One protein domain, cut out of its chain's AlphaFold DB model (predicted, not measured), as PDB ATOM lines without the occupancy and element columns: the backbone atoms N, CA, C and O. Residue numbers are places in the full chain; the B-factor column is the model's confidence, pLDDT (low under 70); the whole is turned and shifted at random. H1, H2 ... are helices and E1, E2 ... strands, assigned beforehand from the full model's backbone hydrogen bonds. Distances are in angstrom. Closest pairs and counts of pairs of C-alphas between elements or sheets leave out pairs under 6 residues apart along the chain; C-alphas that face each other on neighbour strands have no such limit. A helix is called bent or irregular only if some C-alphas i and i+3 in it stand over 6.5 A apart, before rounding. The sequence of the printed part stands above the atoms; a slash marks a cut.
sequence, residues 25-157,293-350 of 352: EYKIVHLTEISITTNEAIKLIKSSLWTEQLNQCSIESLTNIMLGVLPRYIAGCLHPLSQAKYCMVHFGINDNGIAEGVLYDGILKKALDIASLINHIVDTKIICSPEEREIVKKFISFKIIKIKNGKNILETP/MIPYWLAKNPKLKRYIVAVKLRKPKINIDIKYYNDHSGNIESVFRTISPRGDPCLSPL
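Overview. This is residues 25 to 157 and 293 to 350 of the 352 residues of an uncharacterized protein of viral metagenome (UniProt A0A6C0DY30). A twisted sheet of five strands, E1 to E5, has the long bent helix H2 and the shorter H4 over one face, and two small strand hairpins, E6 with E7 and E8 with E9, pack on H2b, the second arm of H2, near one end. H1 and H6 lie at the other end, where residues 37 to 43, of which 38 to 43 belong to H1, stick out. The printed part has 191 residues with six named helices and nine named strands, in the order E1 H1 H2 E2 E3 H3 H4 H5 E4 H6 E5 E6 E7 E8 E9; the class is mixed, helices and strands. The whole is compact, with a radius of gyration of the C-alphas of 18.6 A, and elongated, spanning 56 by 32 by 28 A.

Arrangement. Start at E1, residues 25 to 27, parallel to E2, residues 86 to 91; N 25 and O 88 are 2.8 A apart. With H1, residues 38 to 47, and H2, residues 52 to 78, they form a strand-helix-strand unit, two parallel neighbours with helices between, its crossover right-handed. H1 is near H6, residues 294 to 300. H2, assigned as one helix by its hydrogen bonds, is bent, with C-alphas 68 and 71 7.0 A apart; its arms H2a, residues 52 to 68, and H2b, residues 71 to 78, stand at a steep tilt of 51 degrees. H2a is on the sheet at a height of 9.2 A, its closest C-alphas to E3, residues 102 to 105, being Asn 55 and Tyr 104, 5.6 A. On the same face are H2b, height 8.8 A, and H4, residues 114 to 125, height 10.3 A. H4 and H5, residues 130 to 138, form a helical hairpin, closest at C-alphas 119 and 137, 6.9 A. H3, residues 108 to 111, H6 and, only just with 5 pairs of C-alphas within 10 A, H5 only graze the sheet. E5, residues 304 to 314, has antiparallel neighbours E2 and E3 on one side, E4, residues 140 to 146, on the other; within hydrogen-bond range are N 87 and O 313, 2.8 A, N 102 and O 307, 2.7 A, and N 141 and O 312, 2.9 A. E6, residues 323 to 326, and E7, residues 331 to 333, form a hairpin, N 324 to O 333 2.9 A. E8, residues 335 to 339, and E9, residues 345 to 349, form another, N 336 to O 348 2.9 A; C-alphas 76 of H2b and 336 of E8 are their closest, 3.9 A. Every O i to N i+4 pair is within hydrogen-bond range in H1, H2a, H2b, H4 and H6; H5 has 4 of 5, and H3 is too short for such a pair.

Along the chain. Find C-alpha 25, where E1 begins, at (9.558, 48.610, -38.126). H2a runs 24.3 A from C-alpha 52 at (-11.306, 33.102, -52.187). E5 is 32.3 A long, E4 20.2 A, E2 16.6 A and H4 15.7 A. E9 ends at C-alpha 349 (5.380, 56.027, -22.854).

Size, cuts and confidence. The farthest C-alphas, those of Glu 131 and Thr 156, are 57.0 A apart. Residues 158 to 292 are not printed; C-alphas 157 and 293 stand 11.4 A apart across this cut. Of the links printed whole, none is long. Residues 150 to 157 have pLDDT under 70; the mean of the printed part is 92.0.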
ATOM      1  N   GLU A  25      10.274  49.654 -38.836       91.81
ATOM      2  CA  GLU A  25       9.558  48.610 -38.126       91.81
ATOM      3  C   GLU A  25       9.079  47.546 -39.123       91.81
ATOM      4  O   GLU A  25       8.655  47.882 -40.238       91.81
ATOM      5  N   TYR A  26       9.126  46.280 -38.709       93.38
ATOM      6  CA  TYR A  26       8.638  45.133 -39.471       93.38
ATOM      7  C   TYR A  26       7.472  44.462 -38.742       93.38
ATOM      8  O   TYR A  26       7.441  44.393 -37.509       93.38
ATOM      9  N   LYS A  27       6.471  44.034 -39.513       94.25
ATOM     10  CA  LYS A  27       5.307  43.286 -39.044       94.25
ATOM     11  C   LYS A  27       4.975  42.185 -40.040       94.25
ATOM     12  O   LYS A  27       4.715  42.443 -41.218       94.25
ATOM     13  N   ILE A  28       4.970  40.954 -39.550       92.88
ATOM     14  CA  ILE A  28       4.472  39.792 -40.279       92.88
ATOM     15  C   ILE A  28       2.941  39.836 -40.327       92.88
ATOM     16  O   ILE A  28       2.308  40.275 -39.370       92.88
ATOM     17  N   VAL A  29       2.345  39.409 -41.440       93.88
ATOM     18  CA  VAL A  29       0.887  39.285 -41.571       93.88
ATOM     19  C   VAL A  29       0.559  37.801 -41.590       93.88
ATOM     20  O   VAL A  29       0.753  37.139 -42.603       93.88
ATOM     21  N   HIS A  30       0.105  37.277 -40.457       92.12
ATOM     22  CA  HIS A  30      -0.417  35.915 -40.368       92.12
ATOM     23  C   HIS A  30      -1.856  35.881 -40.858       92.12
ATOM     24  O   HIS A  30      -2.564  36.861 -40.669       92.12
ATOM     25  N   LEU A  31      -2.300  34.765 -41.446       92.12
ATOM     26  CA  LEU A  31      -3.735  34.606 -41.695       92.12
ATOM     27  C   LEU A  31      -4.419  34.370 -40.345       92.12
ATOM     28  O   LEU A  31      -4.197  33.337 -39.715       92.12
ATOM     29  N   THR A  32      -5.216  35.324 -39.887       87.19
ATOM     30  CA  THR A  32      -6.072  35.191 -38.708       87.19
ATOM     31  C   THR A  32      -7.486  34.795 -39.126       87.19
ATOM     32  O   THR A  32      -7.850  34.944 -40.287       87.19
ATOM     33  N   GLU A  33      -8.268  34.257 -38.185       81.62
ATOM     34  CA  GLU A  33      -9.725  34.065 -38.350       81.62
ATOM     35  C   GLU A  33     -10.152  33.147 -39.510       81.62
ATOM     36  O   GLU A  33     -11.290  33.187 -39.970       81.62
ATOM     37  N   ILE A  34      -9.269  32.248 -39.954       85.81
ATOM     38  CA  ILE A  34      -9.635  31.245 -40.956       85.81
ATOM     39  C   ILE A  34     -10.668  30.283 -40.354       85.81
ATOM     40  O   ILE A  34     -10.331  29.403 -39.557       85.81
ATOM     41  N   SER A  35     -11.923  30.436 -40.766       87.50
ATOM     42  CA  SER A  35     -13.024  29.555 -40.377       87.50
ATOM     43  C   SER A  35     -13.046  28.306 -41.265       87.50
ATOM     44  O   SER A  35     -13.809  28.223 -42.227       87.50
ATOM     45  N   ILE A  36     -12.140  27.364 -40.989       89.38
ATOM     46  CA  ILE A  36     -12.083  26.050 -41.647       89.38
ATOM     47  C   ILE A  36     -11.855  24.937 -40.624       89.38
ATOM     48  O   ILE A  36     -11.170  25.107 -39.614       89.38
ATOM     49  N   THR A  37     -12.392  23.762 -40.919       91.69
ATOM     50  CA  THR A  37     -12.143  22.533 -40.167       91.69
ATOM     51  C   THR A  37     -10.722  22.010 -40.396       91.69
ATOM     52  O   THR A  37     -10.065  22.316 -41.395       91.69
ATOM     53  N   THR A  38     -10.243  21.132 -39.509       90.31
ATOM     54  CA  THR A  38      -8.953  20.439 -39.687       90.31
ATOM     55  C   THR A  38      -8.885  19.678 -41.015       90.31
ATOM     56  O   THR A  38      -7.853  19.702 -41.681       90.31
ATOM     57  N   ASN A  39      -9.982  19.044 -41.440       91.50
ATOM     58  CA  ASN A  39     -10.032  18.293 -42.696       91.50
ATOM     59  C   ASN A  39      -9.936  19.210 -43.919       91.50
ATOM     60  O   ASN A  39      -9.237  18.889 -44.879       91.50
ATOM     61  N   GLU A  40     -10.605  20.362 -43.889       92.75
ATOM     62  CA  GLU A  40     -10.474  21.382 -44.934       92.75
ATOM     63  C   GLU A  40      -9.063  21.963 -44.970       92.75
ATOM     64  O   GLU A  40      -8.486  22.079 -46.049       92.75
ATOM     65  N   ALA A  41      -8.454  22.228 -43.811       92.50
ATOM     66  CA  ALA A  41      -7.063  22.660 -43.732       92.50
ATOM     67  C   ALA A  41      -6.109  21.630 -44.364       92.50
ATOM     68  O   ALA A  41      -5.248  21.994 -45.164       92.50
ATOM     69  N   ILE A  42      -6.293  20.336 -44.084       92.25
ATOM     70  CA  ILE A  42      -5.515  19.259 -44.718       92.25
ATOM     71  C   ILE A  42      -5.712  19.267 -46.240       92.25
ATOM     72  O   ILE A  42      -4.729  19.211 -46.981       92.25
ATOM     73  N   LYS A  43      -6.957  19.384 -46.724       92.19
ATOM     74  CA  LYS A  43      -7.258  19.479 -48.165       92.19
ATOM     75  C   LYS A  43      -6.575  20.691 -48.807       92.19
ATOM     76  O   LYS A  43      -6.000  20.555 -49.886       92.19
ATOM     77  N   LEU A  44      -6.582  21.852 -48.151       92.00
ATOM     78  CA  LEU A  44      -5.921  23.066 -48.642       92.00
ATOM     79  C   LEU A  44      -4.401  22.907 -48.704       92.00
ATOM     80  O   LEU A  44      -3.792  23.283 -49.701       92.00
ATOM     81  N   ILE A  45      -3.787  22.298 -47.686       91.31
ATOM     82  CA  ILE A  45      -2.343  22.034 -47.695       91.31
ATOM     83  C   ILE A  45      -1.984  21.066 -48.832       91.31
ATOM     84  O   ILE A  45      -1.088  21.365 -49.619       91.31
ATOM     85  N   LYS A  46      -2.706  19.942 -48.963       90.44
ATOM     86  CA  LYS A  46      -2.441  18.921 -49.996       90.44
ATOM     87  C   LYS A  46      -2.658  19.447 -51.414       90.44
ATOM     88  O   LYS A  46      -1.838  19.206 -52.292       90.44
ATOM     89  N   SER A  47      -3.745  20.179 -51.644       90.88
ATOM     90  CA  SER A  47      -4.041  20.761 -52.960       90.88
ATOM     91  C   SER A  47      -3.151  21.961 -53.291       90.88
ATOM     92  O   SER A  47      -2.942  22.260 -54.466       90.88
ATOM     93  N   SER A  48      -2.626  22.648 -52.268       90.69
ATOM     94  CA  SER A  48      -1.870  23.896 -52.412       90.69
ATOM     95  C   SER A  48      -2.623  24.970 -53.210       90.69
ATOM     96  O   SER A  48      -2.011  25.865 -53.797       90.69
ATOM     97  N   LEU A  49      -3.955  24.902 -53.235       92.19
ATOM     98  CA  LEU A  49      -4.796  25.891 -53.896       92.19
ATOM     99  C   LEU A  49      -5.021  27.087 -52.976       92.19
ATOM    100  O   LEU A  49      -5.259  26.942 -51.775       92.19
ATOM    101  N   TRP A  50      -4.941  28.274 -53.561       93.94
ATOM    102  CA  TRP A  50      -5.310  29.516 -52.911       93.94
ATOM    103  C   TRP A  50      -6.782  29.794 -53.203       93.94
ATOM    104  O   TRP A  50      -7.176  29.898 -54.363       93.94
ATOM    105  N   THR A  51      -7.608  29.862 -52.163       94.25
ATOM    106  CA  THR A  51      -9.061  30.017 -52.297       94.25
ATOM    107  C   THR A  51      -9.496  31.456 -52.057       94.25
ATOM    108  O   THR A  51      -8.762  32.258 -51.477       94.25
ATOM    109  N   GLU A  52     -10.730  31.778 -52.447       93.69
ATOM    110  CA  GLU A  52     -11.306  33.102 -52.187       93.69
ATOM    111  C   GLU A  52     -11.434  33.398 -50.685       93.69
ATOM    112  O   GLU A  52     -11.191  34.515 -50.239       93.69
ATOM    113  N   GLN A  53     -11.697  32.373 -49.872       93.00
ATOM    114  CA  GLN A  53     -11.679  32.510 -48.417       93.00
ATOM    115  C   GLN A  53     -10.295  32.941 -47.903       93.00
ATOM    116  O   GLN A  53     -10.205  33.825 -47.058       93.00
ATOM    117  N   LEU A  54      -9.203  32.373 -48.435       94.81
ATOM    118  CA  LEU A  54      -7.842  32.778 -48.054       94.81
ATOM    119  C   LEU A  54      -7.502  34.197 -48.537       94.81
ATOM    120  O   LEU A  54      -6.796  34.924 -47.837       94.81
ATOM    121  N   ASN A  55      -8.029  34.614 -49.695       94.88
ATOM    122  CA  ASN A  55      -7.974  36.007 -50.154       94.88
ATOM    123  C   ASN A  55      -8.605  36.952 -49.127       94.88
ATOM    124  O   ASN A  55      -7.952  37.905 -48.703       94.88
ATOM    125  N   GLN A  56      -9.841  36.665 -48.714       94.75
ATOM    126  CA  GLN A  56     -10.572  37.474 -47.746       94.75
ATOM    127  C   GLN A  56      -9.846  37.522 -46.397       94.75
ATOM    128  O   GLN A  56      -9.547  38.611 -45.906       94.75
ATOM    129  N   CYS A  57      -9.430  36.363 -45.871       95.31
ATOM    130  CA  CYS A  57      -8.655  36.297 -44.632       95.31
ATOM    131  C   CYS A  57      -7.356  37.108 -44.726       95.31
ATOM    132  O   CYS A  57      -6.943  37.714 -43.744       95.31
ATOM    133  N   SER A  58      -6.692  37.153 -45.886       95.50
ATOM    134  CA  SER A  58      -5.477  37.957 -46.070       95.50
ATOM    135  C   SER A  58      -5.748  39.462 -45.950       95.50
ATOM    136  O   SER A  58      -4.988  40.179 -45.291       95.50
ATOM    137  N   ILE A  59      -6.855  39.941 -46.530       96.44
ATOM    138  CA  ILE A  59      -7.287  41.342 -46.422       96.44
ATOM    139  C   ILE A  59      -7.669  41.688 -44.982       96.44
ATOM    140  O   ILE A  59      -7.211  42.704 -44.456       96.44
ATOM    141  N   GLU A  60      -8.457  40.836 -44.332       96.12
ATOM    142  CA  GLU A  60      -8.876  41.011 -42.937       96.12
ATOM    143  C   GLU A  60      -7.675  41.014 -41.998       96.12
ATOM    144  O   GLU A  60      -7.517  41.926 -41.194       96.12
ATOM    145  N   SER A  61      -6.751  40.070 -42.170       96.06
ATOM    146  CA  SER A  61      -5.537  39.981 -41.354       96.06
ATOM    147  C   SER A  61      -4.663  41.224 -41.483       96.06
ATOM    148  O   SER A  61      -4.177  41.750 -40.480       96.06
ATOM    149  N   LEU A  62      -4.468  41.722 -42.713       97.19
ATOM    150  CA  LEU A  62      -3.747  42.971 -42.959       97.19
ATOM    151  C   LEU A  62      -4.474  44.167 -42.323       97.19
ATOM    152  O   LEU A  62      -3.835  45.034 -41.727       97.19
ATOM    153  N   THR A  63      -5.797  44.211 -42.426       97.31
ATOM    154  CA  THR A  63      -6.616  45.279 -41.844       97.31
ATOM    155  C   THR A  63      -6.505  45.278 -40.321       97.31
ATOM    156  O   THR A  63      -6.152  46.299 -39.731       97.31
ATOM    157  N   ASN A  64      -6.689  44.118 -39.690       96.12
ATOM    158  CA  ASN A  64      -6.637  43.931 -38.243       96.12
ATOM    159  C   ASN A  64      -5.262  44.283 -37.671       96.12
ATOM    160  O   ASN A  64      -5.165  45.019 -36.687       96.12
ATOM    161  N   ILE A  65      -4.172  43.829 -38.303       96.19
ATOM    162  CA  ILE A  65      -2.830  44.183 -37.825       96.19
ATOM    163  C   ILE A  65      -2.536  45.676 -38.009       96.19
ATOM    164  O   ILE A  65      -1.893  46.279 -37.149       96.19
ATOM    165  N   MET A  66      -3.010  46.305 -39.089       97.75
ATOM    166  CA  MET A  66      -2.866  47.750 -39.269       97.75
ATOM    167  C   MET A  66      -3.652  48.523 -38.206       97.75
ATOM    168  O   MET A  66      -3.089  49.440 -37.612       97.75
ATOM    169  N   LEU A  67      -4.892  48.121 -37.916       96.38
ATOM    170  CA  LEU A  67      -5.726  48.710 -36.863       96.38
ATOM    171  C   LEU A  67      -5.071  48.598 -35.481       96.38
ATOM    172  O   LEU A  67      -5.028  49.584 -34.753       96.38
ATOM    173  N   GLY A  68      -4.514  47.434 -35.138       95.12
ATOM    174  CA  GLY A  68      -3.905  47.213 -33.823       95.12
ATOM    175  C   GLY A  68      -2.518  47.842 -33.654       95.12
ATOM    176  O   GLY A  68      -2.139  48.236 -32.553       95.12
ATOM    177  N   VAL A  69      -1.730  47.943 -34.729       95.50
ATOM    178  CA  VAL A  69      -0.328  48.382 -34.642       95.50
ATOM    179  C   VAL A  69      -0.169  49.860 -34.977       95.50
ATOM    180  O   VAL A  69       0.534  50.580 -34.267       95.50
ATOM    181  N   LEU A  70      -0.776  50.326 -36.068       97.31
ATOM    182  CA  LEU A  70      -0.468  51.630 -36.651       97.31
ATOM    183  C   LEU A  70      -0.779  52.837 -35.742       97.31
ATOM    184  O   LEU A  70       0.059  53.744 -35.745       97.31
ATOM    185  N   PRO A  71      -1.863  52.872 -34.929       98.06
ATOM    186  CA  PRO A  71      -2.155  54.016 -34.057       98.06
ATOM    187  C   PRO A  71      -0.977  54.394 -33.156       98.06
ATOM    188  O   PRO A  71      -0.561  55.553 -33.097       98.06
ATOM    189  N   ARG A  72      -0.357  53.382 -32.540       96.56
ATOM    190  CA  ARG A  72       0.793  53.541 -31.647       96.56
ATOM    191  C   ARG A  72       2.008  54.139 -32.360       96.56
ATOM    192  O   ARG A  72       2.715  54.970 -31.791       96.56
ATOM    193  N   TYR A  73       2.277  53.730 -33.605       96.56
ATOM    194  CA  TYR A  73       3.396  54.288 -34.378       96.56
ATOM    195  C   TYR A  73       3.083  55.683 -34.906       96.56
ATOM    196  O   TYR A  73       3.995  56.503 -34.939       96.56
ATOM    197  N   ILE A  74       1.834  55.971 -35.286       97.56
ATOM    198  CA  ILE A  74       1.411  57.323 -35.673       97.56
ATOM    199  C   ILE A  74       1.666  58.278 -34.505       97.56
ATOM    200  O   ILE A  74       2.452  59.210 -34.674       97.56
ATOM    201  N   ALA A  75       1.114  57.990 -33.320       96.69
ATOM    202  CA  ALA A  75       1.351  58.792 -32.122       96.69
ATOM    203  C   ALA A  75       2.852  58.913 -31.825       96.69
ATOM    204  O   ALA A  75       3.403  60.009 -31.793       96.69
ATOM    205  N   GLY A  76       3.554  57.780 -31.748       95.62
ATOM    206  CA  GLY A  76       4.962  57.747 -31.373       95.62
ATOM    207  C   GLY A  76       5.920  58.470 -32.313       95.62
ATOM    208  O   GLY A  76       6.890  59.080 -31.864       95.62
ATOM    209  N   CYS A  77       5.695  58.376 -33.621       95.69
ATOM    210  CA  CYS A  77       6.628  58.907 -34.611       95.69
ATOM    211  C   CYS A  77       6.380  60.383 -34.911       95.69
ATOM    212  O   CYS A  77       7.334  61.086 -35.253       95.69
ATOM    213  N   LEU A  78       5.131  60.842 -34.795       96.19
ATOM    214  CA  LEU A  78       4.765  62.244 -34.997       96.19
ATOM    215  C   LEU A  78       4.921  63.070 -33.711       96.19
ATOM    216  O   LEU A  78       4.973  64.294 -33.804       96.19
ATOM    217  N   HIS A  79       5.065  62.431 -32.543       95.38
ATOM    218  CA  HIS A  79       5.256  63.124 -31.270       95.38
ATOM    219  C   HIS A  79       6.472  64.082 -31.290       95.38
ATOM    220  O   HIS A  79       7.543  63.710 -31.792       95.38
ATOM    221  N   PRO A  80       6.389  65.280 -30.674       93.69
ATOM    222  CA  PRO A  80       7.491  66.252 -30.633       93.69
ATOM    223  C   PRO A  80       8.783  65.719 -30.006       93.69
ATOM    224  O   PRO A  80       9.878  66.053 -30.457       93.69
ATOM    225  N   LEU A  81       8.670  64.833 -29.014       94.69
ATOM    226  CA  LEU A  81       9.818  64.187 -28.358       94.69
ATOM    227  C   LEU A  81      10.416  63.016 -29.153       94.69
ATOM    228  O   LEU A  81      11.439  62.464 -28.756       94.69
ATOM    229  N   SER A  82       9.810  62.627 -30.280       94.19
ATOM    230  CA  SER A  82      10.359  61.581 -31.142       94.19
ATOM    231  C   SER A  82      11.757  61.968 -31.629       94.19
ATOM    232  O   SER A  82      11.949  63.032 -32.230       94.19
ATOM    233  N   GLN A  83      12.733  61.089 -31.417       94.38
ATOM    234  CA  GLN A  83      14.092  61.244 -31.942       94.38
ATOM    235  C   GLN A  83      14.159  60.925 -33.448       94.38
ATOM    236  O   GLN A  83      15.098  61.318 -34.140       94.38
ATOM    237  N   ALA A  84      13.155  60.222 -33.986       91.44
ATOM    238  CA  ALA A  84      13.093  59.843 -35.390       91.44
ATOM    239  C   ALA A  84      12.526  60.985 -36.250       91.44
ATOM    240  O   ALA A  84      11.408  61.443 -36.028       91.44
ATOM    241  N   LYS A  85      13.241  61.397 -37.308       93.19
ATOM    242  CA  LYS A  85      12.689  62.332 -38.319       93.19
ATOM    243  C   LYS A  85      11.558  61.702 -39.140       93.19
ATOM    244  O   LYS A  85      10.682  62.395 -39.655       93.19
ATOM    245  N   TYR A  86      11.610  60.388 -39.314       94.06
ATOM    246  CA  TYR A  86      10.574  59.597 -39.955       94.06
ATOM    247  C   TYR A  86      10.631  58.158 -39.444       94.06
ATOM    248  O   TYR A  86      11.675  57.701 -38.973       94.06
ATOM    249  N   CYS A  87       9.532  57.431 -39.613       94.62
ATOM    250  CA  CYS A  87       9.453  55.997 -39.381       94.62
ATOM    251  C   CYS A  87       8.765  55.305 -40.558       94.62
ATOM    252  O   CYS A  87       7.863  55.865 -41.182       94.62
ATOM    253  N   MET A  88       9.217  54.102 -40.894       95.38
ATOM    254  CA  MET A  88       8.617  53.247 -41.909       95.38
ATOM    255  C   MET A  88       8.156  51.937 -41.283       95.38
ATOM    256  O   MET A  88       8.988  51.113 -40.912       95.38
ATOM    257  N   VAL A  89       6.844  51.730 -41.233       96.38
ATOM    258  CA  VAL A  89       6.229  50.481 -40.779       96.38
ATOM    259  C   VAL A  89       5.935  49.617 -42.002       96.38
ATOM    260  O   VAL A  89       5.211  50.054 -42.898       96.38
ATOM    261  N   HIS A  90       6.522  48.423 -42.075       96.69
ATOM    262  CA  HIS A  90       6.307  47.488 -43.180       96.69
ATOM    263  C   HIS A  90       5.487  46.294 -42.717       96.69
ATOM    264  O   HIS A  90       5.903  45.568 -41.818       96.69
ATOM    265  N   PHE A  91       4.378  46.055 -43.401       97.12
ATOM    266  CA  PHE A  91       3.553  44.867 -43.252       97.12
ATOM    267  C   PHE A  91       3.925  43.848 -44.334       97.12
ATOM    268  O   PHE A  91       4.073  44.204 -45.508       97.12
ATOM    269  N   GLY A  92       4.091  42.588 -43.933       94.56
ATOM    270  CA  GLY A  92       4.577  41.494 -44.777       94.56
ATOM    271  C   GLY A  92       6.095  41.292 -44.706       94.56
ATOM    272  O   GLY A  92       6.681  40.750 -45.640       94.56
ATOM    273  N   ILE A  93       6.754  41.750 -43.641       92.44
ATOM    274  CA  ILE A  93       8.178  41.485 -43.386       92.44
ATOM    275  C   ILE A  93       8.306  40.950 -41.962       92.44
ATOM    276  O   ILE A  93       7.740  41.543 -41.046       92.44
ATOM    277  N   ASN A  94       9.022  39.843 -41.776       88.19
ATOM    278  CA  ASN A  94       9.271  39.296 -40.444       88.19
ATOM    279  C   ASN A  94      10.431  40.016 -39.733       88.19
ATOM    280  O   ASN A  94      11.137  40.831 -40.331       88.19
ATOM    281  N   ASP A  95      10.655  39.694 -38.462       81.94
ATOM    282  CA  ASP A  95      11.684  40.358 -37.651       81.94
ATOM    283  C   ASP A  95      13.099  40.139 -38.213       81.94
ATOM    284  O   ASP A  95      13.950  41.017 -38.130       81.94
ATOM    285  N   ASN A  96      13.342  39.029 -38.914       80.25
ATOM    286  CA  ASN A  96      14.619  38.775 -39.589       80.25
ATOM    287  C   ASN A  96      14.815  39.616 -40.869       80.25
ATOM    288  O   ASN A  96      15.832  39.481 -41.547       80.25
ATOM    289  N   GLY A  97      13.854  40.472 -41.229       82.38
ATOM    290  CA  GLY A  97      13.879  41.271 -42.452       82.38
ATOM    291  C   GLY A  97      13.520  40.478 -43.713       82.38
ATOM    292  O   GLY A  97      13.712  40.978 -44.823       82.38
ATOM    293  N   ILE A  98      12.998  39.255 -43.570       85.25
ATOM    294  CA  ILE A  98      12.577  38.421 -44.698       85.25
ATOM    295  C   ILE A  98      11.191  38.878 -45.146       85.25
ATOM    296  O   ILE A  98      10.247  38.965 -44.357       85.25
ATOM    297  N   ALA A  99      11.068  39.169 -46.438       89.62
ATOM    298  CA  ALA A  99       9.822  39.604 -47.043       89.62
ATOM    299  C   ALA A  99       8.909  38.403 -47.349       89.62
ATOM    300  O   ALA A  99       8.927  37.845 -48.449       89.62
ATOM    301  N   GLU A 100       8.116  38.007 -46.357       89.56
ATOM    302  CA  GLU A 100       7.092  36.963 -46.495       89.56
ATOM    303  C   GLU A 100       5.913  37.446 -47.352       89.56
ATOM    304  O   GLU A 100       5.408  36.716 -48.203       89.56
ATOM    305  N   GLY A 101       5.590  38.734 -47.235       92.75
ATOM    306  CA  GLY A 101       4.561  39.430 -47.988       92.75
ATOM    307  C   GLY A 101       3.137  39.155 -47.504       92.75
ATOM    308  O   GLY A 101       2.864  38.228 -46.757       92.75
ATOM    309  N   VAL A 102       2.218  39.992 -47.965       95.62
ATOM    310  CA  VAL A 102       0.773  39.783 -47.944       95.62
ATOM    311  C   VAL A 102       0.423  39.055 -49.235       95.62
ATOM    312  O   VAL A 102       0.642  39.592 -50.328       95.62
ATOM    313  N   LEU A 103      -0.046  37.818 -49.117       95.38
ATOM    314  CA  LEU A 103      -0.479  37.009 -50.250       95.38
ATOM    315  C   LEU A 103      -1.862  37.451 -50.715       95.38
ATOM    316  O   LEU A 103      -2.781  37.549 -49.913       95.38
ATOM    317  N   TYR A 104      -2.018  37.723 -52.005       96.75
ATOM    318  CA  TYR A 104      -3.322  38.060 -52.568       96.75
ATOM    319  C   TYR A 104      -3.399  37.653 -54.038       96.75
ATOM    320  O   TYR A 104      -2.496  37.974 -54.827       96.75
ATOM    321  N   ASP A 105      -4.456  36.933 -54.405       95.81
ATOM    322  CA  ASP A 105      -4.743  36.580 -55.788       95.81
ATOM    323  C   ASP A 105      -5.396  37.774 -56.493       95.81
ATOM    324  O   ASP A 105      -6.523  38.163 -56.203       95.81
ATOM    325  N   GLY A 106      -4.649  38.404 -57.404       93.44
ATOM    326  CA  GLY A 106      -5.100  39.591 -58.127       93.44
ATOM    327  C   GLY A 106      -4.238  40.825 -57.873       93.44
ATOM    328  O   GLY A 106      -3.011  40.777 -58.004       93.44
ATOM    329  N   ILE A 107      -4.862  41.979 -57.631       95.12
ATOM    330  CA  ILE A 107      -4.186  43.268 -57.402       95.12
ATOM    331  C   ILE A 107      -4.629  43.804 -56.043       95.12
ATOM    332  O   ILE A 107      -5.726  44.337 -55.937       95.12
ATOM    333  N   LEU A 108      -3.751  43.736 -55.036       95.38
ATOM    334  CA  LEU A 108      -4.078  44.132 -53.658       95.38
ATOM    335  C   LEU A 108      -4.644  45.559 -53.565       95.38
ATOM    336  O   LEU A 108      -5.615  45.793 -52.861       95.38
ATOM    337  N   LYS A 109      -4.095  46.502 -54.346       94.06
ATOM    338  CA  LYS A 109      -4.571  47.898 -54.385       94.06
ATOM    339  C   LYS A 109      -6.045  48.035 -54.803       94.06
ATOM    340  O   LYS A 109      -6.666  49.031 -54.466       94.06
ATOM    341  N   LYS A 110      -6.586  47.082 -55.573       93.38
ATOM    342  CA  LYS A 110      -8.004  47.078 -55.967       93.38
ATOM    343  C   LYS A 110      -8.907  46.467 -54.895       93.38
ATOM    344  O   LYS A 110     -10.091  46.760 -54.891       93.38
ATOM    345  N   ALA A 111      -8.349  45.612 -54.043       93.56
ATOM    346  CA  ALA A 111      -9.085  44.871 -53.026       93.56
ATOM    347  C   ALA A 111      -9.178  45.616 -51.695       93.56
ATOM    348  O   ALA A 111     -10.169  45.489 -50.990       93.56
ATOM    349  N   LEU A 112      -8.145  46.392 -51.356       95.25
ATOM    350  CA  LEU A 112      -8.084  47.134 -50.105       95.25
ATOM    351  C   LEU A 112      -7.650  48.576 -50.351       95.25
ATOM    352  O   LEU A 112      -6.528  48.843 -50.802       95.25
ATOM    353  N   ASP A 113      -8.530  49.505 -49.990       96.69
ATOM    354  CA  ASP A 113      -8.214  50.925 -49.956       96.69
ATOM    355  C   ASP A 113      -7.443  51.276 -48.675       96.69
ATOM    356  O   ASP A 113      -7.994  51.656 -47.641       96.69
ATOM    357  N   ILE A 114      -6.119  51.152 -48.768       96.81
ATOM    358  CA  ILE A 114      -5.192  51.492 -47.685       96.81
ATOM    359  C   ILE A 114      -5.311  52.967 -47.265       96.81
ATOM    360  O   ILE A 114      -5.077  53.275 -46.098       96.81
ATOM    361  N   ALA A 115      -5.666  53.880 -48.177       97.12
ATOM    362  CA  ALA A 115      -5.799  55.295 -47.834       97.12
ATOM    363  C   ALA A 115      -6.992  55.505 -46.895       97.12
ATOM    364  O   ALA A 115      -6.840  56.104 -45.830       97.12
ATOM    365  N   SER A 116      -8.145  54.941 -47.259       97.81
ATOM    366  CA  SER A 116      -9.353  54.983 -46.431       97.81
ATOM    367  C   SER A 116      -9.150  54.283 -45.086       97.81
ATOM    368  O   SER A 116      -9.554  54.826 -44.061       97.81
ATOM    369  N   LEU A 117      -8.440  53.148 -45.046       98.25
ATOM    370  CA  LEU A 117      -8.099  52.469 -43.791       98.25
ATOM    371  C   LEU A 117      -7.220  53.334 -42.871       98.25
ATOM    372  O   LEU A 117      -7.472  53.422 -41.672       98.25
ATOM    373  N   ILE A 118      -6.192  53.992 -43.415       98.25
ATOM    374  CA  ILE A 118      -5.332  54.898 -42.638       98.25
ATOM    375  C   ILE A 118      -6.136  56.090 -42.113       98.25
ATOM    376  O   ILE A 118      -5.984  56.447 -40.946       98.25
ATOM    377  N   ASN A 119      -6.996  56.687 -42.943       98.00
ATOM    378  CA  ASN A 119      -7.859  57.787 -42.516       98.00
ATOM    379  C   ASN A 119      -8.786  57.344 -41.386       98.00
ATOM    380  O   ASN A 119      -8.826  57.999 -40.352       98.00
ATOM    381  N   HIS A 120      -9.424  56.183 -41.529       98.12
ATOM    382  CA  HIS A 120     -10.254  55.596 -40.485       98.12
ATOM    383  C   HIS A 120      -9.480  55.377 -39.174       98.12
ATOM    384  O   HIS A 120      -9.977  55.731 -38.107       98.12
ATOM    385  N   ILE A 121      -8.247  54.859 -39.234       98.38
ATOM    386  CA  ILE A 121      -7.371  54.719 -38.060       98.38
ATOM    387  C   ILE A 121      -7.116  56.079 -37.398       98.38
ATOM    388  O   ILE A 121      -7.218  56.198 -36.179       98.38
ATOM    389  N   VAL A 122      -6.793  57.107 -38.184       98.19
ATOM    390  CA  VAL A 122      -6.559  58.459 -37.661       98.19
ATOM    391  C   VAL A 122      -7.829  59.029 -37.029       98.19
ATOM    392  O   VAL A 122      -7.767  59.591 -35.941       98.19
ATOM    393  N   ASP A 123      -8.979  58.845 -37.666       97.50
ATOM    394  CA  ASP A 123     -10.246  59.415 -37.213       97.50
ATOM    395  C   ASP A 123     -10.803  58.725 -35.960       97.50
ATOM    396  O   ASP A 123     -11.477  59.373 -35.161       97.50
ATOM    397  N   THR A 124     -10.511  57.435 -35.763       96.81
ATOM    398  CA  THR A 124     -11.099  56.632 -34.674       96.81
ATOM    399  C   THR A 124     -10.138  56.287 -33.542       96.81
ATOM    400  O   THR A 124     -10.588  56.048 -32.424       96.81
ATOM    401  N   LYS A 125      -8.825  56.234 -33.800       97.62
ATOM    402  CA  LYS A 125      -7.827  55.785 -32.814       97.62
ATOM    403  C   LYS A 125      -6.855  56.873 -32.379       97.62
ATOM    404  O   LYS A 125      -6.186  56.678 -31.369       97.62
ATOM    405  N   ILE A 126      -6.739  57.986 -33.107       97.94
ATOM    406  CA  ILE A 126      -5.822  59.080 -32.758       97.94
ATOM    407  C   ILE A 126      -6.578  60.197 -32.041       97.94
ATOM    408  O   ILE A 126      -7.567  60.732 -32.539       97.94
ATOM    409  N   ILE A 127      -6.072  60.575 -30.870       97.19
ATOM    410  CA  ILE A 127      -6.635  61.621 -30.020       97.19
ATOM    411  C   ILE A 127      -5.764  62.874 -30.169       97.19
ATOM    412  O   ILE A 127      -4.602  62.872 -29.761       97.19
ATOM    413  N   CYS A 128      -6.328  63.898 -30.806       96.31
ATOM    414  CA  CYS A 128      -5.753  65.227 -31.058       96.31
ATOM    415  C   CYS A 128      -6.887  66.206 -31.425       96.31
ATOM    416  O   CYS A 128      -8.038  65.771 -31.595       96.31
ATOM    417  N   SER A 129      -6.588  67.504 -31.555       96.00
ATOM    418  CA  SER A 129      -7.578  68.490 -32.012       96.00
ATOM    419  C   SER A 129      -8.050  68.200 -33.454       96.00
ATOM    420  O   SER A 129      -7.339  67.538 -34.221       96.00
ATOM    421  N   PRO A 130      -9.237  68.684 -33.874       94.62
ATOM    422  CA  PRO A 130      -9.696  68.546 -35.258       94.62
ATOM    423  C   PRO A 130      -8.705  69.112 -36.290       94.62
ATOM    424  O   PRO A 130      -8.463  68.492 -37.326       94.62
ATOM    425  N   GLU A 131      -8.088  70.256 -35.995       94.25
ATOM    426  CA  GLU A 131      -7.091  70.897 -36.857       94.25
ATOM    427  C   GLU A 131      -5.814  70.056 -36.945       94.25
ATOM    428  O   GLU A 131      -5.282  69.824 -38.033       94.25
ATOM    429  N   GLU A 132      -5.338  69.551 -35.804       95.62
ATOM    430  CA  GLU A 132      -4.173  68.672 -35.726       95.62
ATOM    431  C   GLU A 132      -4.392  67.364 -36.487       95.62
ATOM    432  O   GLU A 132      -3.473  66.870 -37.142       95.62
ATOM    433  N   ARG A 133      -5.611  66.819 -36.472       96.12
ATOM    434  CA  ARG A 133      -5.950  65.571 -37.163       96.12
ATOM    435  C   ARG A 133      -5.731  65.659 -38.670       96.12
ATOM    436  O   ARG A 133      -5.126  64.765 -39.267       96.12
ATOM    437  N   GLU A 134      -6.160  66.755 -39.287       95.00
ATOM    438  CA  GLU A 134      -5.936  66.992 -40.716       95.00
ATOM    439  C   GLU A 134      -4.454  67.199 -41.040       95.00
ATOM    440  O   GLU A 134      -3.978  66.851 -42.126       95.00
ATOM    441  N   ILE A 135      -3.683  67.712 -40.082       93.81
ATOM    442  CA  ILE A 135      -2.231  67.786 -40.199       93.81
ATOM    443  C   ILE A 135      -1.625  66.381 -40.132       93.81
ATOM    444  O   ILE A 135      -0.841  66.027 -41.012       93.81
ATOM    445  N   VAL A 136      -2.020  65.555 -39.158       96.38
ATOM    446  CA  VAL A 136      -1.552  64.167 -38.996       96.38
ATOM    447  C   VAL A 136      -1.695  63.386 -40.301       96.38
ATOM    448  O   VAL A 136      -0.713  62.800 -40.761       96.38
ATOM    449  N   LYS A 137      -2.862  63.448 -40.959       96.81
ATOM    450  CA  LYS A 137      -3.111  62.762 -42.243       96.81
ATOM    451  C   LYS A 137      -2.085  63.137 -43.322       96.81
ATOM    452  O   LYS A 137      -1.582  62.259 -44.020       96.81
ATOM    453  N   LYS A 138      -1.684  64.413 -43.416       96.56
ATOM    454  CA  LYS A 138      -0.688  64.903 -44.398       96.56
ATOM    455  C   LYS A 138       0.725  64.358 -44.160       96.56
ATOM    456  O   LYS A 138       1.539  64.327 -45.085       96.56
ATOM    457  N   PHE A 139       1.036  63.935 -42.936       97.12
ATOM    458  CA  PHE A 139       2.343  63.383 -42.566       97.12
ATOM    459  C   PHE A 139       2.433  61.858 -42.713       97.12
ATOM    460  O   PHE A 139       3.498  61.275 -42.464       97.12
ATOM    461  N   ILE A 140       1.358  61.219 -43.182       98.00
ATOM    462  CA  ILE A 140       1.288  59.788 -43.449       98.00
ATOM    463  C   ILE A 140       1.254  59.566 -44.963       98.00
ATOM    464  O   ILE A 140       0.501  60.182 -45.705       98.00
ATOM    465  N   SER A 141       2.105  58.668 -45.448       97.94
ATOM    466  CA  SER A 141       2.105  58.230 -46.846       97.94
ATOM    467  C   SER A 141       2.309  56.725 -46.894       97.94
ATOM    468  O   SER A 141       2.925  56.168 -45.990       97.94
ATOM    469  N   PHE A 142       1.836  56.049 -47.935       98.06
ATOM    470  CA  PHE A 142       2.018  54.605 -48.056       98.06
ATOM    471  C   PHE A 142       2.411  54.193 -49.470       98.06
ATOM    472  O   PHE A 142       2.227  54.929 -50.439       98.06
ATOM    473  N   LYS A 143       2.970  52.990 -49.582       97.75
ATOM    474  CA  LYS A 143       3.246  52.321 -50.853       97.75
ATOM    475  C   LYS A 143       2.935  50.835 -50.737       97.75
ATOM    476  O   LYS A 143       3.268  50.207 -49.735       97.75
ATOM    477  N   ILE A 144       2.347  50.279 -51.792       97.62
ATOM    478  CA  ILE A 144       2.167  48.837 -51.959       97.62
ATOM    479  C   ILE A 144       3.235  48.366 -52.945       97.62
ATOM    480  O   ILE A 144       3.249  48.784 -54.100       97.62
ATOM    481  N   ILE A 145       4.152  47.523 -52.482       96.75
ATOM    482  CA  ILE A 145       5.264  47.004 -53.279       96.75
ATOM    483  C   ILE A 145       4.959  45.557 -53.632       96.75
ATOM    484  O   ILE A 145       4.872  44.714 -52.746       96.75
ATOM    485  N   LYS A 146       4.842  45.243 -54.922       96.06
ATOM    486  CA  LYS A 146       4.781  43.852 -55.379       96.06
ATOM    487  C   LYS A 146       6.172  43.219 -55.273       96.06
ATOM    488  O   LYS A 146       7.125  43.729 -55.863       96.06
ATOM    489  N   ILE A 147       6.281  42.102 -54.561       92.38
ATOM    490  CA  ILE A 147       7.524  41.334 -54.447       92.38
ATOM    491  C   ILE A 147       7.718  40.525 -55.734       92.38
ATOM    492  O   ILE A 147       6.785  39.890 -56.235       92.38
ATOM    493  N   LYS A 148       8.936  40.537 -56.283       86.31
ATOM    494  CA  LYS A 148       9.308  39.611 -57.357       86.31
ATOM    495  C   LYS A 148       9.499  38.224 -56.748       86.31
ATOM    496  O   LYS A 148      10.323  38.051 -55.854       86.31
ATOM    497  N   ASN A 149       8.734  37.242 -57.214       75.06
ATOM    498  CA  ASN A 149       8.926  35.862 -56.784       75.06
ATOM    499  C   ASN A 149      10.244  35.334 -57.366       75.06
ATOM    500  O   ASN A 149      10.510  35.511 -58.554       75.06
ATOM    501  N   GLY A 150      11.086  34.744 -56.514       67.56
ATOM    502  CA  GLY A 150      12.289  34.046 -56.963       67.56
ATOM    503  C   GLY A 150      11.923  32.788 -57.749       67.56
ATOM    504  O   GLY A 150      10.836  32.243 -57.570       67.56
ATOM    505  N   LYS A 151      12.837  32.328 -58.612       57.56
ATOM    506  CA  LYS A 151      12.655  31.116 -59.431       57.56
ATOM    507  C   LYS A 151      12.694  29.812 -58.621       57.56
ATOM    508  O   LYS A 151      12.250  28.791 -59.126       57.56
ATOM    509  N   ASN A 152      13.176  29.853 -57.376       54.16
ATOM    510  CA  ASN A 152      13.281  28.683 -56.502       54.16
ATOM    511  C   ASN A 152      11.927  28.387 -55.847       54.16
ATOM    512  O   ASN A 152      11.721  28.603 -54.653       54.16
ATOM    513  N   ILE A 153      10.983  27.959 -56.674       56.69
ATOM    514  CA  ILE A 153       9.760  27.304 -56.238       56.69
ATOM    515  C   ILE A 153      10.176  25.881 -55.857       56.69
ATOM    516  O   ILE A 153      10.798  25.194 -56.661       56.69
ATOM    517  N   LEU A 154       9.919  25.472 -54.613       57.28
ATOM    518  CA  LEU A 154      10.250  24.122 -54.156       57.28
ATOM    519  C   LEU A 154       9.514  23.098 -55.031       57.28
ATOM    520  O   LEU A 154       8.294  23.161 -55.161       57.28
ATOM    521  N   GLU A 155      10.266  22.167 -55.618       49.09
ATOM    522  CA  GLU A 155       9.729  21.064 -56.425       49.09
ATOM    523  C   GLU A 155       9.150  19.937 -55.569       49.09
ATOM    524  O   GLU A 155       8.396  19.110 -56.073       49.09
ATOM    525  N   THR A 156       9.479  19.884 -54.273       52.53
ATOM    526  CA  THR A 156       9.003  18.808 -53.404       52.53
ATOM    527  C   THR A 156       7.488  18.905 -53.222       52.53
ATOM    528  O   THR A 156       7.028  19.891 -52.647       52.53
ATOM    529  N   PRO A 157       6.710  17.898 -53.659       53.59
ATOM    530  CA  PRO A 157       5.248  17.933 -53.634       53.59
ATOM    531  C   PRO A 157       4.661  17.745 -52.227       53.59
ATOM    532  O   PRO A 157       3.502  18.080 -51.998       53.59
ATOM    533  N   MET A 293       4.056  27.545 -46.461       87.06
ATOM    534  CA  MET A 293       3.090  27.326 -47.540       87.06
ATOM    535  C   MET A 293       3.314  28.243 -48.746       87.06
ATOM    536  O   MET A 293       2.945  27.871 -49.859       87.06
ATOM    537  N   ILE A 294       3.947  29.408 -48.558       88.69
ATOM    538  CA  ILE A 294       4.217  30.391 -49.620       88.69
ATOM    539  C   ILE A 294       4.798  29.742 -50.890       88.69
ATOM    540  O   ILE A 294       4.253  30.010 -51.962       88.69
ATOM    541  N   PRO A 295       5.854  28.899 -50.837       86.31
ATOM    542  CA  PRO A 295       6.416  28.307 -52.052       86.31
ATOM    543  C   PRO A 295       5.394  27.457 -52.816       86.31
ATOM    544  O   PRO A 295       5.273  27.598 -54.031       86.31
ATOM    545  N   TYR A 296       4.615  26.644 -52.100       86.81
ATOM    546  CA  TYR A 296       3.603  25.754 -52.669       86.81
ATOM    547  C   TYR A 296       2.436  26.530 -53.289       86.81
ATOM    548  O   TYR A 296       2.030  26.261 -54.421       86.81
ATOM    549  N   TRP A 297       1.930  27.547 -52.587       90.44
ATOM    550  CA  TRP A 297       0.854  28.387 -53.103       90.44
ATOM    551  C   TRP A 297       1.296  29.182 -54.332       90.44
ATOM    552  O   TRP A 297       0.556  29.255 -55.310       90.44
ATOM    553  N   LEU A 298       2.506  29.740 -54.338       90.00
ATOM    554  CA  LEU A 298       3.015  30.458 -55.509       90.00
ATOM    555  C   LEU A 298       3.256  29.535 -56.711       90.00
ATOM    556  O   LEU A 298       3.104  29.985 -57.844       90.00
ATOM    557  N   ALA A 299       3.598  28.264 -56.475       86.94
ATOM    558  CA  ALA A 299       3.753  27.259 -57.525       86.94
ATOM    559  C   ALA A 299       2.432  26.958 -58.242       86.94
ATOM    560  O   ALA A 299       2.380  26.879 -59.468       86.94
ATOM    561  N   LYS A 300       1.365  26.748 -57.462       89.81
ATOM    562  CA  LYS A 300       0.077  26.246 -57.960       89.81
ATOM    563  C   LYS A 300      -0.916  27.337 -58.341       89.81
ATOM    564  O   LYS A 300      -1.882  27.039 -59.034       89.81
ATOM    565  N   ASN A 301      -0.682  28.587 -57.938       91.88
ATOM    566  CA  ASN A 301      -1.610  29.695 -58.163       91.88
ATOM    567  C   ASN A 301      -0.902  30.828 -58.934       91.88
ATOM    568  O   ASN A 301      -0.396  31.767 -58.324       91.88
ATOM    569  N   PRO A 302      -0.866  30.794 -60.282       89.44
ATOM    570  CA  PRO A 302      -0.076  31.735 -61.093       89.44
ATOM    571  C   PRO A 302      -0.458  33.213 -60.935       89.44
ATOM    572  O   PRO A 302       0.344  34.112 -61.198       89.44
ATOM    573  N   LYS A 303      -1.705  33.480 -60.536       92.56
ATOM    574  CA  LYS A 303      -2.225  34.835 -60.320       92.56
ATOM    575  C   LYS A 303      -1.928  35.371 -58.909       92.56
ATOM    576  O   LYS A 303      -1.947  36.594 -58.716       92.56
ATOM    577  N   LEU A 304      -1.564  34.483 -57.976       94.38
ATOM    578  CA  LEU A 304      -1.189  34.809 -56.606       94.38
ATOM    579  C   LEU A 304       0.106  35.616 -56.582       94.38
ATOM    580  O   LEU A 304       1.124  35.267 -57.186       94.38
ATOM    581  N   LYS A 305       0.074  36.737 -55.868       94.31
ATOM    582  CA  LYS A 305       1.216  37.642 -55.740       94.31
ATOM    583  C   LYS A 305       1.466  37.939 -54.275       94.31
ATOM    584  O   LYS A 305       0.557  37.901 -53.453       94.31
ATOM    585  N   ARG A 306       2.715  38.288 -53.976       94.50
ATOM    586  CA  ARG A 306       3.123  38.784 -52.664       94.50
ATOM    587  C   ARG A 306       3.308  40.289 -52.697       94.50
ATOM    588  O   ARG A 306       3.906  40.822 -53.638       94.50
ATOM    589  N   TYR A 307       2.843  40.956 -51.652       97.06
ATOM    590  CA  TYR A 307       2.918  42.404 -51.509       97.06
ATOM    591  C   TYR A 307       3.541  42.810 -50.176       97.06
ATOM    592  O   TYR A 307       3.400  42.118 -49.184       97.06
ATOM    593  N   ILE A 308       4.198  43.960 -50.132       97.25
ATOM    594  CA  ILE A 308       4.575  44.636 -48.887       97.25
ATOM    595  C   ILE A 308       3.789  45.933 -48.843       97.25
ATOM    596  O   ILE A 308       3.828  46.704 -49.806       97.25
ATOM    597  N   VAL A 309       3.117  46.202 -47.729       98.25
ATOM    598  CA  VAL A 309       2.513  47.513 -47.477       98.25
ATOM    599  C   VAL A 309       3.461  48.282 -46.574       98.25
ATOM    600  O   VAL A 309       3.712  47.879 -45.446       98.25
ATOM    601  N   ALA A 310       4.033  49.372 -47.078       97.88
ATOM    602  CA  ALA A 310       4.933  50.214 -46.301       97.88
ATOM    603  C   ALA A 310       4.274  51.564 -46.032       97.88
ATOM    604  O   ALA A 310       4.000  52.313 -46.972       97.88
ATOM    605  N   VAL A 311       4.069  51.881 -44.756       98.44
ATOM    606  CA  VAL A 311       3.530  53.158 -44.284       98.44
ATOM    607  C   VAL A 311       4.681  54.008 -43.758       98.44
ATOM    608  O   VAL A 311       5.417  53.605 -42.860       98.44
ATOM    609  N   LYS A 312       4.865  55.187 -44.345       98.19
ATOM    610  CA  LYS A 312       5.864  56.180 -43.959       98.19
ATOM    611  C   LYS A 312       5.196  57.296 -43.166       98.19
ATOM    612  O   LYS A 312       4.351  58.015 -43.695       98.19
ATOM    613  N   LEU A 313       5.675  57.469 -41.943       97.81
ATOM    614  CA  LEU A 313       5.288  58.488 -40.977       97.81
ATOM    615  C   LEU A 313       6.402  59.532 -40.915       97.81
ATOM    616  O   LEU A 313       7.559  59.178 -40.684       97.81
ATOM    617  N   ARG A 314       6.101  60.805 -41.165       96.88
ATOM    618  CA  ARG A 314       7.091  61.893 -41.112       96.88
ATOM    619  C   ARG A 314       6.820  62.773 -39.901       96.88
ATOM    620  O   ARG A 314       5.682  63.160 -39.682       96.88
ATOM    621  N   LYS A 315       7.858  63.114 -39.139       94.25
ATOM    622  CA  LYS A 315       7.703  64.003 -37.989       94.25
ATOM    623  C   LYS A 315       7.337  65.419 -38.473       94.25
ATOM    624  O   LYS A 315       8.044  65.943 -39.346       94.25
ATOM    625  N   PRO A 316       6.269  66.040 -37.948       94.06
ATOM    626  CA  PRO A 316       5.928  67.421 -38.256       94.06
ATOM    627  C   PRO A 316       6.981  68.383 -37.694       94.06
ATOM    628  O   PRO A 316       7.677  68.081 -36.725       94.06
ATOM    629  N   LYS A 317       7.110  69.561 -38.316       92.00
ATOM    630  CA  LYS A 317       7.923  70.661 -37.764       92.00
ATOM    631  C   LYS A 317       7.203  71.416 -36.644       92.00
ATOM    632  O   LYS A 317       7.854  72.119 -35.882       92.00
ATOM    633  N   ILE A 318       5.882  71.295 -36.592       92.00
ATOM    634  CA  ILE A 318       5.042  71.868 -35.547       92.00
ATOM    635  C   ILE A 318       4.867  70.856 -34.416       92.00
ATOM    636  O   ILE A 318       4.930  69.647 -34.651       92.00
ATOM    637  N   ASN A 319       4.628  71.355 -33.207       92.31
ATOM    638  CA  ASN A 319       4.276  70.501 -32.084       92.31
ATOM    639  C   ASN A 319       2.804  70.110 -32.197       92.31
ATOM    640  O   ASN A 319       1.963  70.980 -32.399       92.31
ATOM    641  N   ILE A 320       2.532  68.812 -32.088       92.44
ATOM    642  CA  ILE A 320       1.184  68.243 -32.099       92.44
ATOM    643  C   ILE A 320       1.016  67.471 -30.790       92.44
ATOM    644  O   ILE A 320       1.883  66.642 -30.483       92.44
ATOM    645  N   ASP A 321      -0.057  67.724 -30.034       92.81
ATOM    646  CA  ASP A 321      -0.421  66.858 -28.905       92.81
ATOM    647  C   ASP A 321      -1.129  65.619 -29.452       92.81
ATOM    648  O   ASP A 321      -2.304  65.639 -29.814       92.81
ATOM    649  N   ILE A 322      -0.371  64.532 -29.582       94.56
ATOM    650  CA  ILE A 322      -0.850  63.303 -30.201       94.56
ATOM    651  C   ILE A 322      -0.823  62.146 -29.210       94.56
ATOM    652  O   ILE A 322       0.218  61.769 -28.663       94.56
ATOM    653  N   LYS A 323      -1.996  61.551 -29.013       96.69
ATOM    654  CA  LYS A 323      -2.207  60.347 -28.206       96.69
ATOM    655  C   LYS A 323      -2.963  59.324 -29.042       96.69
ATOM    656  O   LYS A 323      -3.467  59.638 -30.123       96.69
ATOM    657  N   TYR A 324      -3.043  58.090 -28.569       97.44
ATOM    658  CA  TYR A 324      -3.832  57.057 -29.232       97.44
ATOM    659  C   TYR A 324      -4.658  56.259 -28.230       97.44
ATOM    660  O   TYR A 324      -4.273  56.123 -27.070       97.44
ATOM    661  N   TYR A 325      -5.793  55.737 -28.683       97.00
ATOM    662  CA  TYR A 325      -6.590  54.782 -27.925       97.00
ATOM    663  C   TYR A 325      -6.008  53.376 -28.102       97.00
ATOM    664  O   TYR A 325      -5.897  52.879 -29.228       97.00
ATOM    665  N   ASN A 326      -5.604  52.747 -27.001       93.50
ATOM    666  CA  ASN A 326      -5.072  51.392 -26.989       93.50
ATOM    667  C   ASN A 326      -6.196  50.394 -26.693       93.50
ATOM    668  O   ASN A 326      -6.613  50.242 -25.548       93.50
ATOM    669  N   ASP A 327      -6.635  49.659 -27.716       90.19
ATOM    670  CA  ASP A 327      -7.713  48.667 -27.598       90.19
ATOM    671  C   ASP A 327      -7.419  47.561 -26.577       90.19
ATOM    672  O   ASP A 327      -8.342  47.002 -25.992       90.19
ATOM    673  N   HIS A 328      -6.143  47.236 -26.345       88.81
ATOM    674  CA  HIS A 328      -5.773  46.184 -25.403       88.81
ATOM    675  C   HIS A 328      -5.906  46.630 -23.945       88.81
ATOM    676  O   HIS A 328      -6.317  45.841 -23.097       88.81
ATOM    677  N   SER A 329      -5.534  47.877 -23.644       91.12
ATOM    678  CA  SER A 329      -5.599  48.420 -22.282       91.12
ATOM    679  C   SER A 329      -6.899  49.180 -22.003       91.12
ATOM    680  O   SER A 329      -7.204  49.434 -20.842       91.12
ATOM    681  N   GLY A 330      -7.654  49.548 -23.043       93.44
ATOM    682  CA  GLY A 330      -8.821  50.430 -22.956       93.44
ATOM    683  C   GLY A 330      -8.472  51.884 -22.622       93.44
ATOM    684  O   GLY A 330      -9.367  52.675 -22.339       93.44
ATOM    685  N   ASN A 331      -7.184  52.246 -22.630       94.69
ATOM    686  CA  ASN A 331      -6.699  53.549 -22.173       94.69
ATOM    687  C   ASN A 331      -6.212  54.425 -23.329       94.69
ATOM    688  O   ASN A 331      -5.800  53.943 -24.386       94.69
ATOM    689  N   ILE A 332      -6.202  55.737 -23.086       96.25
ATOM    690  CA  ILE A 332      -5.526  56.708 -23.946       96.25
ATOM    691  C   ILE A 332      -4.062  56.786 -23.518       96.25
ATOM    692  O   ILE A 332      -3.758  57.067 -22.360       96.25
ATOM    693  N   GLU A 333      -3.154  56.573 -24.460       95.50
ATOM    694  CA  GLU A 333      -1.717  56.539 -24.207       95.50
ATOM    695  C   GLU A 333      -0.987  57.585 -25.056       95.50
ATOM    696  O   GLU A 333      -1.294  57.800 -26.231       95.50
ATOM    697  N   SER A 334       0.022  58.223 -24.460       95.50
ATOM    698  CA  SER A 334       0.990  59.061 -25.170       95.50
ATOM    699  C   SER A 334       2.327  58.334 -25.223       95.50
ATOM    700  O   SER A 334       2.807  57.815 -24.214       95.50
ATOM    701  N   VAL A 335       2.923  58.268 -26.409       95.50
ATOM    702  CA  VAL A 335       4.194  57.580 -26.652       95.50
ATOM    703  C   VAL A 335       5.067  58.410 -27.586       95.50
ATOM    704  O   VAL A 335       4.565  59.206 -28.373       95.50
ATOM    705  N   PHE A 336       6.379  58.186 -27.553       94.94
ATOM    706  CA  PHE A 336       7.323  58.768 -28.506       94.94
ATOM    707  C   PHE A 336       8.418  57.772 -28.901       94.94
ATOM    708  O   PHE A 336       8.840  56.925 -28.111       94.94
ATOM    709  N   ARG A 337       8.881  57.845 -30.153       93.44
ATOM    710  CA  ARG A 337       9.929  56.959 -30.684       93.44
ATOM    711  C   ARG A 337      11.309  57.441 -30.223       93.44
ATOM    712  O   ARG A 337      11.703  58.569 -30.513       93.44
ATOM    713  N   THR A 338      12.060  56.585 -29.538       94.44
ATOM    714  CA  THR A 338      13.371  56.917 -28.953       94.44
ATOM    715  C   THR A 338      14.298  55.701 -28.938       94.44
ATOM    716  O   THR A 338      13.890  54.598 -29.304       94.44
ATOM    717  N   ILE A 339      15.549  55.895 -28.530       90.94
ATOM    718  CA  ILE A 339      16.473  54.820 -28.169       90.94
ATOM    719  C   ILE A 339      16.400  54.616 -26.651       90.94
ATOM    720  O   ILE A 339      16.511  55.564 -25.874       90.94
ATOM    721  N   SER A 340      16.171  53.378 -26.225       89.50
ATOM    722  CA  SER A 340      16.155  52.983 -24.819       89.50
ATOM    723  C   SER A 340      17.548  53.111 -24.183       89.50
ATOM    724  O   SER A 340      18.554  53.095 -24.895       89.50
ATOM    725  N   PRO A 341      17.660  53.125 -22.842       87.12
ATOM    726  CA  PRO A 341      18.962  53.135 -22.165       87.12
ATOM    727  C   PRO A 341      19.879  51.955 -22.527       87.12
ATOM    728  O   PRO A 341      21.086  52.031 -22.329       87.12
ATOM    729  N   ARG A 342      19.319  50.860 -23.061       86.94
ATOM    730  CA  ARG A 342      20.067  49.678 -23.522       86.94
ATOM    731  C   ARG A 342      20.527  49.780 -24.981       86.94
ATOM    732  O   ARG A 342      21.101  48.828 -25.495       86.94
ATOM    733  N   GLY A 343      20.259  50.899 -25.654       85.38
ATOM    734  CA  GLY A 343      20.611  51.117 -27.059       85.38
ATOM    735  C   GLY A 343      19.585  50.585 -28.067       85.38
ATOM    736  O   GLY A 343      19.761  50.779 -29.267       85.38
ATOM    737  N   ASP A 344      18.498  49.957 -27.612       86.56
ATOM    738  CA  ASP A 344      17.453  49.432 -28.499       86.56
ATOM    739  C   ASP A 344      16.439  50.524 -28.879       86.56
ATOM    740  O   ASP A 344      16.005  51.254 -27.983       86.56
ATOM    741  N   PRO A 345      15.987  50.626 -30.142       87.75
ATOM    742  CA  PRO A 345      14.879  51.507 -30.492       87.75
ATOM    743  C   PRO A 345      13.586  51.039 -29.817       87.75
ATOM    744  O   PRO A 345      13.294  49.849 -29.748       87.75
ATOM    745  N   CYS A 346      12.784  51.978 -29.326       90.44
ATOM    746  CA  CYS A 346      11.515  51.672 -28.685       90.44
ATOM    747  C   CYS A 346      10.499  52.807 -28.847       90.44
ATOM    748  O   CYS A 346      10.813  53.918 -29.281       90.44
ATOM    749  N   LEU A 347       9.250  52.505 -28.501       91.25
ATOM    750  CA  LEU A 347       8.211  53.497 -28.247       91.25
ATOM    751  C   LEU A 347       8.117  53.656 -26.731       91.25
ATOM    752  O   LEU A 347       7.691  52.728 -26.047       91.25
ATOM    753  N   SER A 348       8.585  54.789 -26.212       92.00
ATOM    754  CA  SER A 348       8.551  55.069 -24.780       92.00
ATOM    755  C   SER A 348       7.231  55.746 -24.426       92.00
ATOM    756  O   SER A 348       6.874  56.710 -25.106       92.00
ATOM    757  N   PRO A 349       6.516  55.289 -23.385       91.69
ATOM    758  CA  PRO A 349       5.380  56.027 -22.854       91.69
ATOM    759  C   PRO A 349       5.836  57.370 -22.283       91.69
ATOM    760  O   PRO A 349       6.954  57.500 -21.769       91.69
ATOM    761  N   LEU A 350       4.958  58.361 -22.379       87.25
ATOM    762  CA  LEU A 350       5.076  59.616 -21.658       87.25
ATOM    763  C   LEU A 350       4.315  59.457 -20.336       87.25
ATOM    764  O   LEU A 350       3.086  59.456 -20.326       87.25
TER     765      LEU A 350